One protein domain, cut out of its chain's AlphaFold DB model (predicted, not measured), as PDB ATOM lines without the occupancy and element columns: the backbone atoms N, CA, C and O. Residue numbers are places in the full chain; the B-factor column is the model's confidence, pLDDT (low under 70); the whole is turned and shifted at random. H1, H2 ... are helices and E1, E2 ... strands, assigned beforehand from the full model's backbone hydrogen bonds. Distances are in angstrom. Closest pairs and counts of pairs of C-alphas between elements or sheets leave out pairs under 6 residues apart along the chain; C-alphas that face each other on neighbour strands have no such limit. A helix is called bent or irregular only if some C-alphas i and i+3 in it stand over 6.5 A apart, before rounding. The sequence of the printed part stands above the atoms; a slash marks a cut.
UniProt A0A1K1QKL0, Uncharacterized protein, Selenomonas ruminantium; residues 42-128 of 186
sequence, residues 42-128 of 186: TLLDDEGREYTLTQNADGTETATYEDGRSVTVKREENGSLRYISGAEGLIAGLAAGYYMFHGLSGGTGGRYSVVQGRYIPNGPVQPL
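Overview. This is residues 42 to 128 of the 186 residues of an uncharacterized protein of Selenomonas ruminantium (UniProt A0A1K1QKL0). One strongly curled antiparallel sheet of seven strands, like part of a barrel, wraps round a single helix, H1, which sits in its hollow. The printed part has 87 residues, with seven named strands and one named helix in the order E1 E2 E3 E4 E5 H1 E6 E7, and the sheet's order is E1 E2 E3 E4 E5 E7 E6. The class is mixed, helices and strands, and the whole is compact, with a radius of gyration of the C-alphas of 11.6 A and spans of 32 by 26 by 25 A.

Along the chain. Find C-alpha 42 at (34.022, 11.896, -19.631), where E1, residues 42 to 44, begins. E2, residues 50 to 55, runs 16.4 A; E3 is residues 61 to 65, E4 residues 70 to 75, 16.2 A, and E5 residues 81 to 86, 13.6 A. H1, residues 90 to 101, runs 16.2 A from C-alpha 90 at (47.149, 14.609, -12.498). E6 is residues 110 to 113, and E7, residues 118 to 121, ends at C-alpha 121, (42.513, 26.745, -5.084).

Arrangement. Start with the meander E1 to E5, each strand the antiparallel neighbour of the one before. Look for N 43 and O 51, 2.8 A, between E1 and E2; N 52 and O 64, 2.8 A, between E2 and E3; N 61 and O 73, 2.8 A, between E3 and E4; and N 74 and O 82, 2.8 A, between E4 and E5. Beyond E5, N 119 and O 81 of E7 and E5 are 2.8 A apart, and N 120 and O 111 of the hairpin E6 and E7 are 2.8 A apart. E5, H1 and E6 form a split strand-helix-strand unit, two strands running the same way with E7 between them, and its crossover is right-handed. H1 is on one face of the sheet, in two layers; its closest C-alphas to E1 are Leu 44 and Gly 97, 5.7 A, and to E6 Ala 92 and Tyr 112, 5.7 A. H1 is only just irregular, with C-alphas 93 and 96 6.54 A apart, and 6 of 8 O i to N i+4 pairs are within hydrogen-bond range.

Size, cuts and confidence. The C-alphas of Asp 67 and Pro 124 are the two farthest apart, 32.2 A. The printed part has no cut, and no link is long. Look for pLDDT under 70 at residues 106 to 108 and 128.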
ATOM      1  N   THR A  42      32.819  11.461 -18.924       78.62
ATOM      2  CA  THR A  42      34.022  11.896 -19.631       78.62
ATOM      3  C   THR A  42      34.146  13.414 -19.551       78.62
ATOM      4  O   THR A  42      33.254  14.164 -19.947       78.62
ATOM      5  N   LEU A  43      35.265  13.859 -18.996       82.38
ATOM      6  CA  LEU A  43      35.648  15.244 -18.780       82.38
ATOM      7  C   LEU A  43      37.011  15.492 -19.422       82.38
ATOM      8  O   LEU A  43      37.771  14.559 -19.666       82.38
ATOM      9  N   LEU A  44      37.317  16.760 -19.679       83.00
ATOM     10  CA  LEU A  44      38.605  17.191 -20.214       83.00
ATOM     11  C   LEU A  44      39.424  17.859 -19.111       83.00
ATOM     12  O   LEU A  44      38.892  18.669 -18.344       83.00
ATOM     13  N   ASP A  45      40.705  17.516 -19.027       83.12
ATOM     14  CA  ASP A  45      41.664  18.228 -18.184       83.12
ATOM     15  C   ASP A  45      42.170  19.521 -18.859       83.12
ATOM     16  O   ASP A  45      41.746  19.888 -19.958       83.12
ATOM     17  N   ASP A  46      43.053  20.252 -18.179       78.50
ATOM     18  CA  ASP A  46      43.664  21.481 -18.701       78.50
ATOM     19  C   ASP A  46      44.592  21.262 -19.912       78.50
ATOM     20  O   ASP A  46      44.740  22.159 -20.744       78.50
ATOM     21  N   GLU A  47      45.192  20.079 -20.023       77.56
ATOM     22  CA  GLU A  47      46.017  19.625 -21.146       77.56
ATOM     23  C   GLU A  47      45.165  19.124 -22.332       77.56
ATOM     24  O   GLU A  47      45.707  18.841 -23.403       77.56
ATOM     25  N   GLY A  48      43.838  19.047 -22.176       78.75
ATOM     26  CA  GLY A  48      42.898  18.543 -23.178       78.75
ATOM     27  C   GLY A  48      42.817  17.015 -23.253       78.75
ATOM     28  O   GLY A  48      42.327  16.483 -24.247       78.75
ATOM     29  N   ARG A  49      43.302  16.299 -22.237       83.56
ATOM     30  CA  ARG A  49      43.162  14.847 -22.099       83.56
ATOM     31  C   ARG A  49      41.801  14.502 -21.520       83.56
ATOM     32  O   ARG A  49      41.335  15.119 -20.562       83.56
ATOM     33  N   GLU A  50      41.205  13.458 -22.071       86.94
ATOM     34  CA  GLU A  50      39.943  12.923 -21.585       86.94
ATOM     35  C   GLU A  50      40.170  12.032 -20.360       86.94
ATOM     36  O   GLU A  50      41.045  11.160 -20.332       86.94
ATOM     37  N   TYR A  51      39.360  12.250 -19.329       86.94
ATOM     38  CA  TYR A  51      39.298  11.397 -18.158       86.94
ATOM     39  C   TYR A  51      37.849  11.125 -17.778       86.94
ATOM     40  O   TYR A  51      36.971  11.975 -17.875       86.94
ATOM     41  N   THR A  52      37.598   9.917 -17.305       89.12
ATOM     42  CA  THR A  52      36.312   9.497 -16.768       89.12
ATOM     43  C   THR A  52      36.295   9.738 -15.270       89.12
ATOM     44  O   THR A  52      37.128   9.178 -14.554       89.12
ATOM     45  N   LEU A  53      35.360  10.550 -14.785       88.62
ATOM     46  CA  LEU A  53      35.145  10.745 -13.357       88.62
ATOM     47  C   LEU A  53      34.081   9.769 -12.849       88.62
ATOM     48  O   LEU A  53      32.945   9.772 -13.321       88.62
ATOM     49  N   THR A  54      34.458   8.956 -11.867       89.62
ATOM     50  CA  THR A  54      33.581   7.988 -11.206       89.62
ATOM     51  C   THR A  54      33.460   8.343  -9.734       89.62
ATOM     52  O   THR A  54      34.465   8.413  -9.027       89.62
ATOM     53  N   GLN A  55      32.239   8.535  -9.244       89.06
ATOM     54  CA  GLN A  55      31.998   8.742  -7.820       89.06
ATOM     55  C   GLN A  55      31.888   7.395  -7.102       89.06
ATOM     56  O   GLN A  55      31.119   6.522  -7.498       89.06
ATOM     57  N   ASN A  56      32.658   7.228  -6.032       87.94
ATOM     58  CA  ASN A  56      32.645   6.031  -5.201       87.94
ATOM     59  C   ASN A  56      31.615   6.178  -4.067       87.94
ATOM     60  O   ASN A  56      31.333   7.287  -3.606       87.94
ATOM     61  N   ALA A  57      31.139   5.050  -3.529       83.19
ATOM     62  CA  ALA A  57      30.190   5.021  -2.407       83.19
ATOM     63  C   ALA A  57      30.712   5.721  -1.131       83.19
ATOM     64  O   ALA A  57      29.930   6.241  -0.341       83.19
ATOM     65  N   ASP A  58      32.036   5.800  -0.960       82.56
ATOM     66  CA  ASP A  58      32.693   6.438   0.192       82.56
ATOM     67  C   ASP A  58      32.740   7.983   0.105       82.56
ATOM     68  O   ASP A  58      33.347   8.654   0.953       82.56
ATOM     69  N   GLY A  59      32.161   8.569  -0.950       82.94
ATOM     70  CA  GLY A  59      32.216  10.006  -1.236       82.94
ATOM     71  C   GLY A  59      33.592  10.485  -1.714       82.94
ATOM     72  O   GLY A  59      33.928  11.660  -1.569       82.94
ATOM     73  N   THR A  60      34.419   9.566  -2.215       89.81
ATOM     74  CA  THR A  60      35.632   9.876  -2.983       89.81
ATOM     75  C   THR A  60      35.320   9.778  -4.471       89.81
ATOM     76  O   THR A  60      34.375   9.100  -4.861       89.81
ATOM     77  N   GLU A  61      36.107  10.438  -5.307       89.56
ATOM     78  CA  GLU A  61      35.920  10.448  -6.756       89.56
ATOM     79  C   GLU A  61      37.208   9.994  -7.432       89.56
ATOM     80  O   GLU A  61      38.299  10.449  -7.093       89.56
ATOM     81  N   THR A  62      37.086   9.069  -8.373       90.62
ATOM     82  CA  THR A  62      38.201   8.496  -9.121       90.62
ATOM     83  C   THR A  62      38.162   9.023 -10.546       90.62
ATOM     84  O   THR A  62      37.233   8.727 -11.290       90.62
ATOM     85  N   ALA A  63      39.182   9.779 -10.939       89.44
ATOM     86  CA  ALA A  63      39.406  10.179 -12.319       89.44
ATOM     87  C   ALA A  63      40.298   9.140 -13.007       89.44
ATOM     88  O   ALA A  63      41.412   8.888 -12.548       89.44
ATOM     89  N   THR A  64      39.819   8.536 -14.091       90.94
ATOM     90  CA  THR A  64      40.528   7.505 -14.863       90.94
ATOM     91  C   THR A  64      40.761   7.995 -16.284       90.94
ATOM     92  O   THR A  64      39.808   8.298 -16.991       90.94
ATOM     93  N   TYR A  65      42.018   8.068 -16.700       88.69
ATOM     94  CA  TYR A  65      42.422   8.467 -18.048       88.69
ATOM     95  C   TYR A  65      42.474   7.253 -18.983       88.69
ATOM     96  O   TYR A  65      42.646   6.121 -18.523       88.69
ATOM     97  N   GLU A  66      42.407   7.490 -20.295       86.00
ATOM     98  CA  GLU A  66      42.536   6.424 -21.304       86.00
ATOM     99  C   GLU A  66      43.875   5.672 -21.221       86.00
ATOM    100  O   GLU A  66      43.924   4.463 -21.436       86.00
ATOM    101  N   ASP A  67      44.945   6.354 -20.795       83.69
ATOM    102  CA  ASP A  67      46.280   5.772 -20.584       83.69
ATOM    103  C   ASP A  67      46.339   4.740 -19.435       83.69
ATOM    104  O   ASP A  67      47.411   4.233 -19.090       83.69
ATOM    105  N   GLY A  68      45.214   4.475 -18.760       83.88
ATOM    106  CA  GLY A  68      45.117   3.592 -17.595       83.88
ATOM    107  C   GLY A  68      45.614   4.225 -16.293       83.88
ATOM    108  O   GLY A  68      45.585   3.590 -15.239       83.88
ATOM    109  N   ARG A  69      46.059   5.486 -16.335       88.75
ATOM    110  CA  ARG A  69      46.378   6.260 -15.133       88.75
ATOM    111  C   ARG A  69      45.085   6.667 -14.446       88.75
ATOM    112  O   ARG A  69      44.189   7.211 -15.084       88.75
ATOM    113  N   SER A  70      45.010   6.464 -13.141       89.94
ATOM    114  CA  SER A  70      43.881   6.917 -12.340       89.94
ATOM    115  C   SER A  70      44.349   7.696 -11.124       89.94
ATOM    116  O   SER A  70      45.476   7.540 -10.645       89.94
ATOM    117  N   VAL A  71      43.485   8.578 -10.640       90.88
ATOM    118  CA  VAL A  71      43.697   9.315  -9.403       90.88
ATOM    119  C   VAL A  71      42.393   9.398  -8.633       90.88
ATOM    120  O   VAL A  71      41.361   9.791  -9.170       90.88
ATOM    121  N   THR A  72      42.442   9.019  -7.365       92.25
ATOM    122  CA  THR A  72      41.317   9.132  -6.446       92.25
ATOM    123  C   THR A  72      41.510  10.361  -5.577       92.25
ATOM    124  O   THR A  72      42.538  10.532  -4.911       92.25
ATOM    125  N   VAL A  73      40.503  11.223  -5.581       91.94
ATOM    126  CA  VAL A  73      40.466  12.478  -4.842       91.94
ATOM    127  C   VAL A  73      39.240  12.546  -3.945       91.94
ATOM    128  O   VAL A  73      38.252  11.837  -4.124       91.94
ATOM    129  N   LYS A  74      39.306  13.414  -2.942       91.75
ATOM    130  CA  LYS A  74      38.165  13.786  -2.115       91.75
ATOM    131  C   LYS A  74      38.072  15.297  -2.038       91.75
ATOM    132  O   LYS A  74      39.025  15.948  -1.606       91.75
ATOM    133  N   ARG A  75      36.921  15.852  -2.404       89.06
ATOM    134  CA  ARG A  75      36.648  17.274  -2.213       89.06
ATOM    135  C   ARG A  75      36.416  17.583  -0.735       89.06
ATOM    136  O   ARG A  75      35.620  16.931  -0.064       89.06
ATOM    137  N   GLU A  76      37.124  18.586  -0.233       87.38
ATOM    138  CA  GLU A  76      36.932  19.144   1.104       87.38
ATOM    139  C   GLU A  76      35.932  20.315   1.072       87.38
ATOM    140  O   GLU A  76      35.667  20.905   0.024       87.38
ATOM    141  N   GLU A  77      35.387  20.681   2.233       82.81
ATOM    142  CA  GLU A  77      34.393  21.760   2.375       82.81
ATOM    143  C   GLU A  77      34.915  23.119   1.879       82.81
ATOM    144  O   GLU A  77      34.190  23.901   1.272       82.81
ATOM    145  N   ASN A  78      36.216  23.368   2.052       78.94
ATOM    146  CA  ASN A  78      36.904  24.560   1.548       78.94
ATOM    147  C   ASN A  78      37.082  24.569   0.012       78.94
ATOM    148  O   ASN A  78      37.655  25.512  -0.536       78.94
ATOM    149  N   GLY A  79      36.637  23.515  -0.676       79.94
ATOM    150  CA  GLY A  79      36.793  23.322  -2.109       79.94
ATOM    151  C   GLY A  79      38.155  22.781  -2.536       79.94
ATOM    152  O   GLY A  79      38.378  22.659  -3.729       79.94
ATOM    153  N   SER A  80      39.061  22.435  -1.623       87.56
ATOM    154  CA  SER A  80      40.336  21.778  -1.947       87.56
ATOM    155  C   SER A  80      40.112  20.323  -2.347       87.56
ATOM    156  O   SER A  80      39.191  19.676  -1.848       87.56
ATOM    157  N   LEU A  81      40.976  19.786  -3.208       89.19
ATOM    158  CA  LEU A  81      40.949  18.368  -3.578       89.19
ATOM    159  C   LEU A  81      42.059  17.644  -2.835       89.19
ATOM    160  O   LEU A  81      43.239  17.876  -3.093       89.19
ATOM    161  N   ARG A  82      41.694  16.774  -1.900       91.06
ATOM    162  CA  ARG A  82      42.643  15.913  -1.204       91.06
ATOM    163  C   ARG A  82      42.945  14.692  -2.056       91.06
ATOM    164  O   ARG A  82      42.028  13.997  -2.478       91.06
ATOM    165  N   TYR A  83      44.223  14.421  -2.273       91.62
ATOM    166  CA  TYR A  83      44.681  13.183  -2.884       91.62
ATOM    167  C   TYR A  83      44.482  12.011  -1.919       91.62
ATOM    168  O   TYR A  83      44.773  12.126  -0.727       91.62
ATOM    169  N   ILE A  84      43.989  10.892  -2.442       90.94
ATOM    170  CA  ILE A  84      43.838   9.641  -1.697       90.94
ATOM    171  C   ILE A  84      44.816   8.594  -2.233       90.94
ATOM    172  O   ILE A  84      45.552   7.993  -1.453       90.94
ATOM    173  N   SER A  85      44.829   8.373  -3.550       88.19
ATOM    174  CA  SER A  85      45.661   7.350  -4.192       88.19
ATOM    175  C   SER A  85      45.775   7.557  -5.708       88.19
ATOM    176  O   SER A  85      44.952   8.240  -6.318       88.19
ATOM    177  N   GLY A  86      46.802   6.962  -6.325       88.38
ATOM    178  CA  GLY A  86      47.020   6.975  -7.773       88.38
ATOM    179  C   GLY A  86      48.070   7.987  -8.244       88.38
ATOM    180  O   GLY A  86      49.128   8.145  -7.641       88.38
ATOM    181  N   ALA A  87      47.811   8.647  -9.370       86.94
ATOM    182  CA  ALA A  87      48.746   9.581  -9.987       86.94
ATOM    183  C   ALA A  87      48.553  11.016  -9.461       86.94
ATOM    184  O   ALA A  87      47.808  11.811 -10.032       86.94
ATOM    185  N   GLU A  88      49.271  11.361  -8.387       79.56
ATOM    186  CA  GLU A  88      49.216  12.673  -7.707       79.56
ATOM    187  C   GLU A  88      49.332  13.880  -8.649       79.56
ATOM    188  O   GLU A  88      48.609  14.866  -8.497       79.56
ATOM    189  N   GLY A  89      50.216  13.795  -9.649       81.38
ATOM    190  CA  GLY A  89      50.480  14.889 -10.585       81.38
ATOM    191  C   GLY A  89      49.293  15.264 -11.474       81.38
ATOM    192  O   GLY A  89      49.249  16.383 -11.977       81.38
ATOM    193  N   LEU A  90      48.307  14.375 -11.631       83.75
ATOM    194  CA  LEU A  90      47.149  14.609 -12.498       83.75
ATOM    195  C   LEU A  90      46.098  15.514 -11.854       83.75
ATOM    196  O   LEU A  90      45.282  16.096 -12.559       83.75
ATOM    197  N   ILE A  91      46.118  15.678 -10.527       87.06
ATOM    198  CA  ILE A  91      45.119  16.500  -9.825       87.06
ATOM    199  C   ILE A  91      45.203  17.952 -10.275       87.06
ATOM    200  O   ILE A  91      44.172  18.596 -10.437       87.06
ATOM    201  N   ALA A  92      46.418  18.470 -10.472       84.31
ATOM    202  CA  ALA A  92      46.608  19.861 -10.860       84.31
ATOM    203  C   ALA A  92      45.913  20.186 -12.188       84.31
ATOM    204  O   ALA A  92      45.257  21.223 -12.269       84.31
ATOM    205  N   GLY A  93      46.021  19.279 -13.164       83.31
ATOM    206  CA  GLY A  93      45.426  19.458 -14.482       83.31
ATOM    207  C   GLY A  93      43.932  19.142 -14.537       83.31
ATOM    208  O   GLY A  93      43.149  19.889 -15.121       83.31
ATOM    209  N   LEU A  94      43.494  18.096 -13.827       86.06
ATOM    210  CA  LEU A  94      42.076  17.716 -13.772       86.06
ATOM    211  C   LEU A  94      41.239  18.698 -12.936       86.06
ATOM    212  O   LEU A  94      40.031  18.790 -13.127       86.06
ATOM    213  N   ALA A  95      41.855  19.448 -12.015       85.81
ATOM    214  CA  ALA A  95      41.147  20.350 -11.110       85.81
ATOM    215  C   ALA A  95      40.227  21.327 -11.857       85.81
ATOM    216  O   ALA A  95      39.094  21.536 -11.433       85.81
ATOM    217  N   ALA A  96      40.674  21.894 -12.982       81.31
ATOM    218  CA  ALA A  96      39.863  22.820 -13.768       81.31
ATOM    219  C   ALA A  96      38.569  22.161 -14.280       81.31
ATOM    220  O   ALA A  96      37.477  22.649 -13.976       81.31
ATOM    221  N   GLY A  97      38.693  21.025 -14.976       81.94
ATOM    222  CA  GLY A  97      37.558  20.249 -15.481       81.94
ATOM    223  C   GLY A  97      36.652  19.746 -14.358       81.94
ATOM    224  O   GLY A  97      35.431  19.824 -14.460       81.94
ATOM    225  N   TYR A  98      37.242  19.332 -13.237       86.19
ATOM    226  CA  TYR A  98      36.525  18.910 -12.041       86.19
ATOM    227  C   TYR A  98      35.631  20.019 -11.478       86.19
ATOM    228  O   TYR A  98      34.434  19.819 -11.278       86.19
ATOM    229  N   TYR A  99      36.178  21.213 -11.236       85.31
ATOM    230  CA  TYR A  99      35.375  22.308 -10.695       85.31
ATOM    231  C   TYR A  99      34.285  22.731 -11.675       85.31
ATOM    232  O   TYR A  99      33.148  22.913 -11.254       85.31
ATOM    233  N   MET A 100      34.596  22.814 -12.970       81.31
ATOM    234  CA  MET A 100      33.601  23.125 -13.999       81.31
ATOM    235  C   MET A 100      32.462  22.105 -14.022       81.31
ATOM    236  O   MET A 100      31.300  22.502 -14.068       81.31
ATOM    237  N   PHE A 101      32.787  20.816 -13.924       82.81
ATOM    238  CA  PHE A 101      31.809  19.736 -13.893       82.81
ATOM    239  C   PHE A 101      30.853  19.846 -12.702       82.81
ATOM    240  O   PHE A 101      29.641  19.723 -12.853       82.81
ATOM    241  N   HIS A 102      31.379  20.174 -11.524       82.31
ATOM    242  CA  HIS A 102      30.562  20.390 -10.332       82.31
ATOM    243  C   HIS A 102      29.879  21.769 -10.289       82.31
ATOM    244  O   HIS A 102      29.293  22.126  -9.265       82.31
ATOM    245  N   GLY A 103      29.957  22.563 -11.365       76.81
ATOM    246  CA  GLY A 103      29.389  23.909 -11.415       76.81
ATOM    247  C   GLY A 103      30.042  24.845 -10.400       76.81
ATOM    248  O   GLY A 103      29.369  25.651  -9.767       76.81
ATOM    249  N   LEU A 104      31.349  24.712 -10.189       81.50
ATOM    250  CA  LEU A 104      32.144  25.486  -9.244       81.50
ATOM    251  C   LEU A 104      33.148  26.349 -10.010       81.50
ATOM    252  O   LEU A 104      33.838  25.881 -10.914       81.50
ATOM    253  N   SER A 105      33.317  27.604  -9.603       71.88
ATOM    254  CA  SER A 105      34.492  28.370 -10.004       71.88
ATOM    255  C   SER A 105      35.678  27.841  -9.194       71.88
ATOM    256  O   SER A 105      35.736  28.079  -7.985       71.88
ATOM    257  N   GLY A 106      36.618  27.132  -9.820       62.34
ATOM    258  CA  GLY A 106      37.825  26.571  -9.184       62.34
ATOM    259  C   GLY A 106      38.829  27.596  -8.626       62.34
ATOM    260  O   GLY A 106      40.024  27.320  -8.559       62.34
ATOM    261  N   GLY A 107      38.370  28.796  -8.258       60.75
ATOM    262  CA  GLY A 107      39.199  29.969  -8.003       60.75
ATOM    263  C   GLY A 107      39.892  30.467  -9.274       60.75
ATOM    264  O   GLY A 107      39.653  29.972 -10.373       60.75
ATOM    265  N   THR A 108      40.789  31.446  -9.135       63.84
ATOM    266  CA  THR A 108      41.705  31.905 -10.200       63.84
ATOM    267  C   THR A 108      42.806  30.854 -10.458       63.84
ATOM    268  O   THR A 108      44.001  31.147 -10.383       63.84
ATOM    269  N   GLY A 109      42.411  29.593 -10.645       72.44
ATOM    270  CA  GLY A 109      43.280  28.421 -10.584       72.44
ATOM    271  C   GLY A 109      43.690  28.055  -9.155       72.44
ATOM    272  O   GLY A 109      43.133  28.545  -8.172       72.44
ATOM    273  N   GLY A 110      44.705  27.208  -9.031       80.62
ATOM    274  CA  GLY A 110      45.183  26.672  -7.762       80.62
ATOM    275  C   GLY A 110      46.568  26.060  -7.896       80.62
ATOM    276  O   GLY A 110      47.178  26.090  -8.963       80.62
ATOM    277  N   ARG A 111      47.086  25.523  -6.793       84.75
ATOM    278  CA  ARG A 111      48.356  24.794  -6.781       84.75
ATOM    279  C   ARG A 111      48.221  23.480  -6.044       84.75
ATOM    280  O   ARG A 111      47.590  23.414  -4.989       84.75
ATOM    281  N   TYR A 112      48.865  22.452  -6.580       86.38
ATOM    282  CA  TYR A 112      49.034  21.196  -5.872       86.38
ATOM    283  C   TYR A 112      50.182  21.311  -4.866       86.38
ATOM    284  O   TYR A 112      51.288  21.728  -5.207       86.38
ATOM    285  N   SER A 113      49.909  20.968  -3.609       85.88
ATOM    286  CA  SER A 113      50.902  20.895  -2.543       85.88
ATOM    287  C   SER A 113      51.196  19.432  -2.244       85.88
ATOM    288  O   SER A 113      50.404  18.774  -1.571       85.88
ATOM    289  N   VAL A 114      52.350  18.945  -2.710       83.12
ATOM    290  CA  VAL A 114      52.827  17.571  -2.457       83.12
ATOM    291  C   VAL A 114      52.973  17.318  -0.953       83.12
ATOM    292  O   VAL A 114      52.572  16.280  -0.448       83.12
ATOM    293  N   VAL A 115      53.455  18.320  -0.206       85.19
ATOM    294  CA  VAL A 115      53.634  18.239   1.255       85.19
ATOM    295  C   VAL A 115      52.311  17.983   1.980       85.19
ATOM    296  O   VAL A 115      52.286  17.329   3.016       85.19
ATOM    297  N   GLN A 116      51.210  18.521   1.453       82.12
ATOM    298  CA  GLN A 116      49.882  18.373   2.047       82.12
ATOM    299  C   GLN A 116      49.016  17.336   1.321       82.12
ATOM    300  O   GLN A 116      47.870  17.143   1.721       82.12
ATOM    301  N   GLY A 117      49.524  16.719   0.247       86.56
ATOM    302  CA  GLY A 117      48.772  15.803  -0.608       86.56
ATOM    303  C   GLY A 117      47.448  16.395  -1.090       86.56
ATOM    304  O   GLY A 117      46.424  15.715  -1.065       86.56
ATOM    305  N   ARG A 118      47.402  17.684  -1.446       88.69
ATOM    306  CA  ARG A 118      46.142  18.327  -1.856       88.69
ATOM    307  C   ARG A 118      46.320  19.461  -2.845       88.69
ATOM    308  O   ARG A 118      47.297  20.209  -2.793       88.69
ATOM    309  N   TYR A 119      45.324  19.622  -3.703       87.19
ATOM    310  CA  TYR A 119      45.154  20.787  -4.552       87.19
ATOM    311  C   TYR A 119      44.432  21.894  -3.795       87.19
ATOM    312  O   TYR A 119      43.335  21.690  -3.276       87.19
ATOM    313  N   ILE A 120      45.061  23.066  -3.743       87.69
ATOM    314  CA  ILE A 120      44.573  24.233  -3.019       87.69
ATOM    315  C   ILE A 120      44.216  25.318  -4.042       87.69
ATOM    316  O   ILE A 120      45.134  25.894  -4.650       87.69
ATOM    317  N   PRO A 121      42.925  25.646  -4.220       84.31
ATOM    318  CA  PRO A 121      42.513  26.745  -5.084       84.31
ATOM    319  C   PRO A 121      43.054  28.087  -4.555       84.31
ATOM    320  O   PRO A 121      43.256  28.282  -3.353       84.31
ATOM    321  N   ASN A 122      43.333  29.027  -5.457       78.38
ATOM    322  CA  ASN A 122      43.891  30.355  -5.160       78.38
ATOM    323  C   ASN A 122      42.817  31.375  -4.730       78.38
ATOM    324  O   ASN A 122      43.100  32.565  -4.613       78.38
ATOM    325  N   GLY A 123      41.589  30.922  -4.476       73.56
ATOM    326  CA  GLY A 123      40.464  31.738  -4.029       73.56
ATOM    327  C   GLY A 123      39.324  30.874  -3.483       73.56
ATOM    328  O   GLY A 123      39.408  29.645  -3.547       73.56
ATOM    329  N   PRO A 124      38.266  31.492  -2.929       72.12
ATOM    330  CA  PRO A 124      37.104  30.756  -2.451       72.12
ATOM    331  C   PRO A 124      36.406  30.065  -3.627       72.12
ATOM    332  O   PRO A 124      36.070  30.711  -4.619       72.12
ATOM    333  N   VAL A 125      36.174  28.759  -3.504       77.62
ATOM    334  CA  VAL A 125      35.396  28.000  -4.485       77.62
ATOM    335  C   VAL A 125      33.929  28.371  -4.307       77.62
ATOM    336  O   VAL A 125      33.339  28.106  -3.261       77.62
ATOM    337  N   GLN A 126      33.352  29.029  -5.306       74.94
ATOM    338  CA  GLN A 126      31.956  29.462  -5.301       74.94
ATOM    339  C   GLN A 126      31.166  28.671  -6.343       74.94
ATOM    340  O   GLN A 126      31.743  28.279  -7.359       74.94
ATOM    341  N   PRO A 127      29.861  28.434  -6.126       73.75
ATOM    342  CA  PRO A 127      29.008  27.919  -7.184       73.75
ATOM    343  C   PRO A 127      29.036  28.903  -8.355       73.75
ATOM    344  O   PRO A 127      28.844  30.112  -8.179       73.75
ATOM    345  N   LEU A 128      29.324  28.384  -9.542       65.38
ATOM    346  CA  LEU A 128      29.324  29.127 -10.785       65.38
ATOM    347  C   LEU A 128      27.891  29.620 -11.007       65.38
ATOM    348  O   LEU A 128      26.981  28.835 -11.256       65.38
TER     349      LEU A 128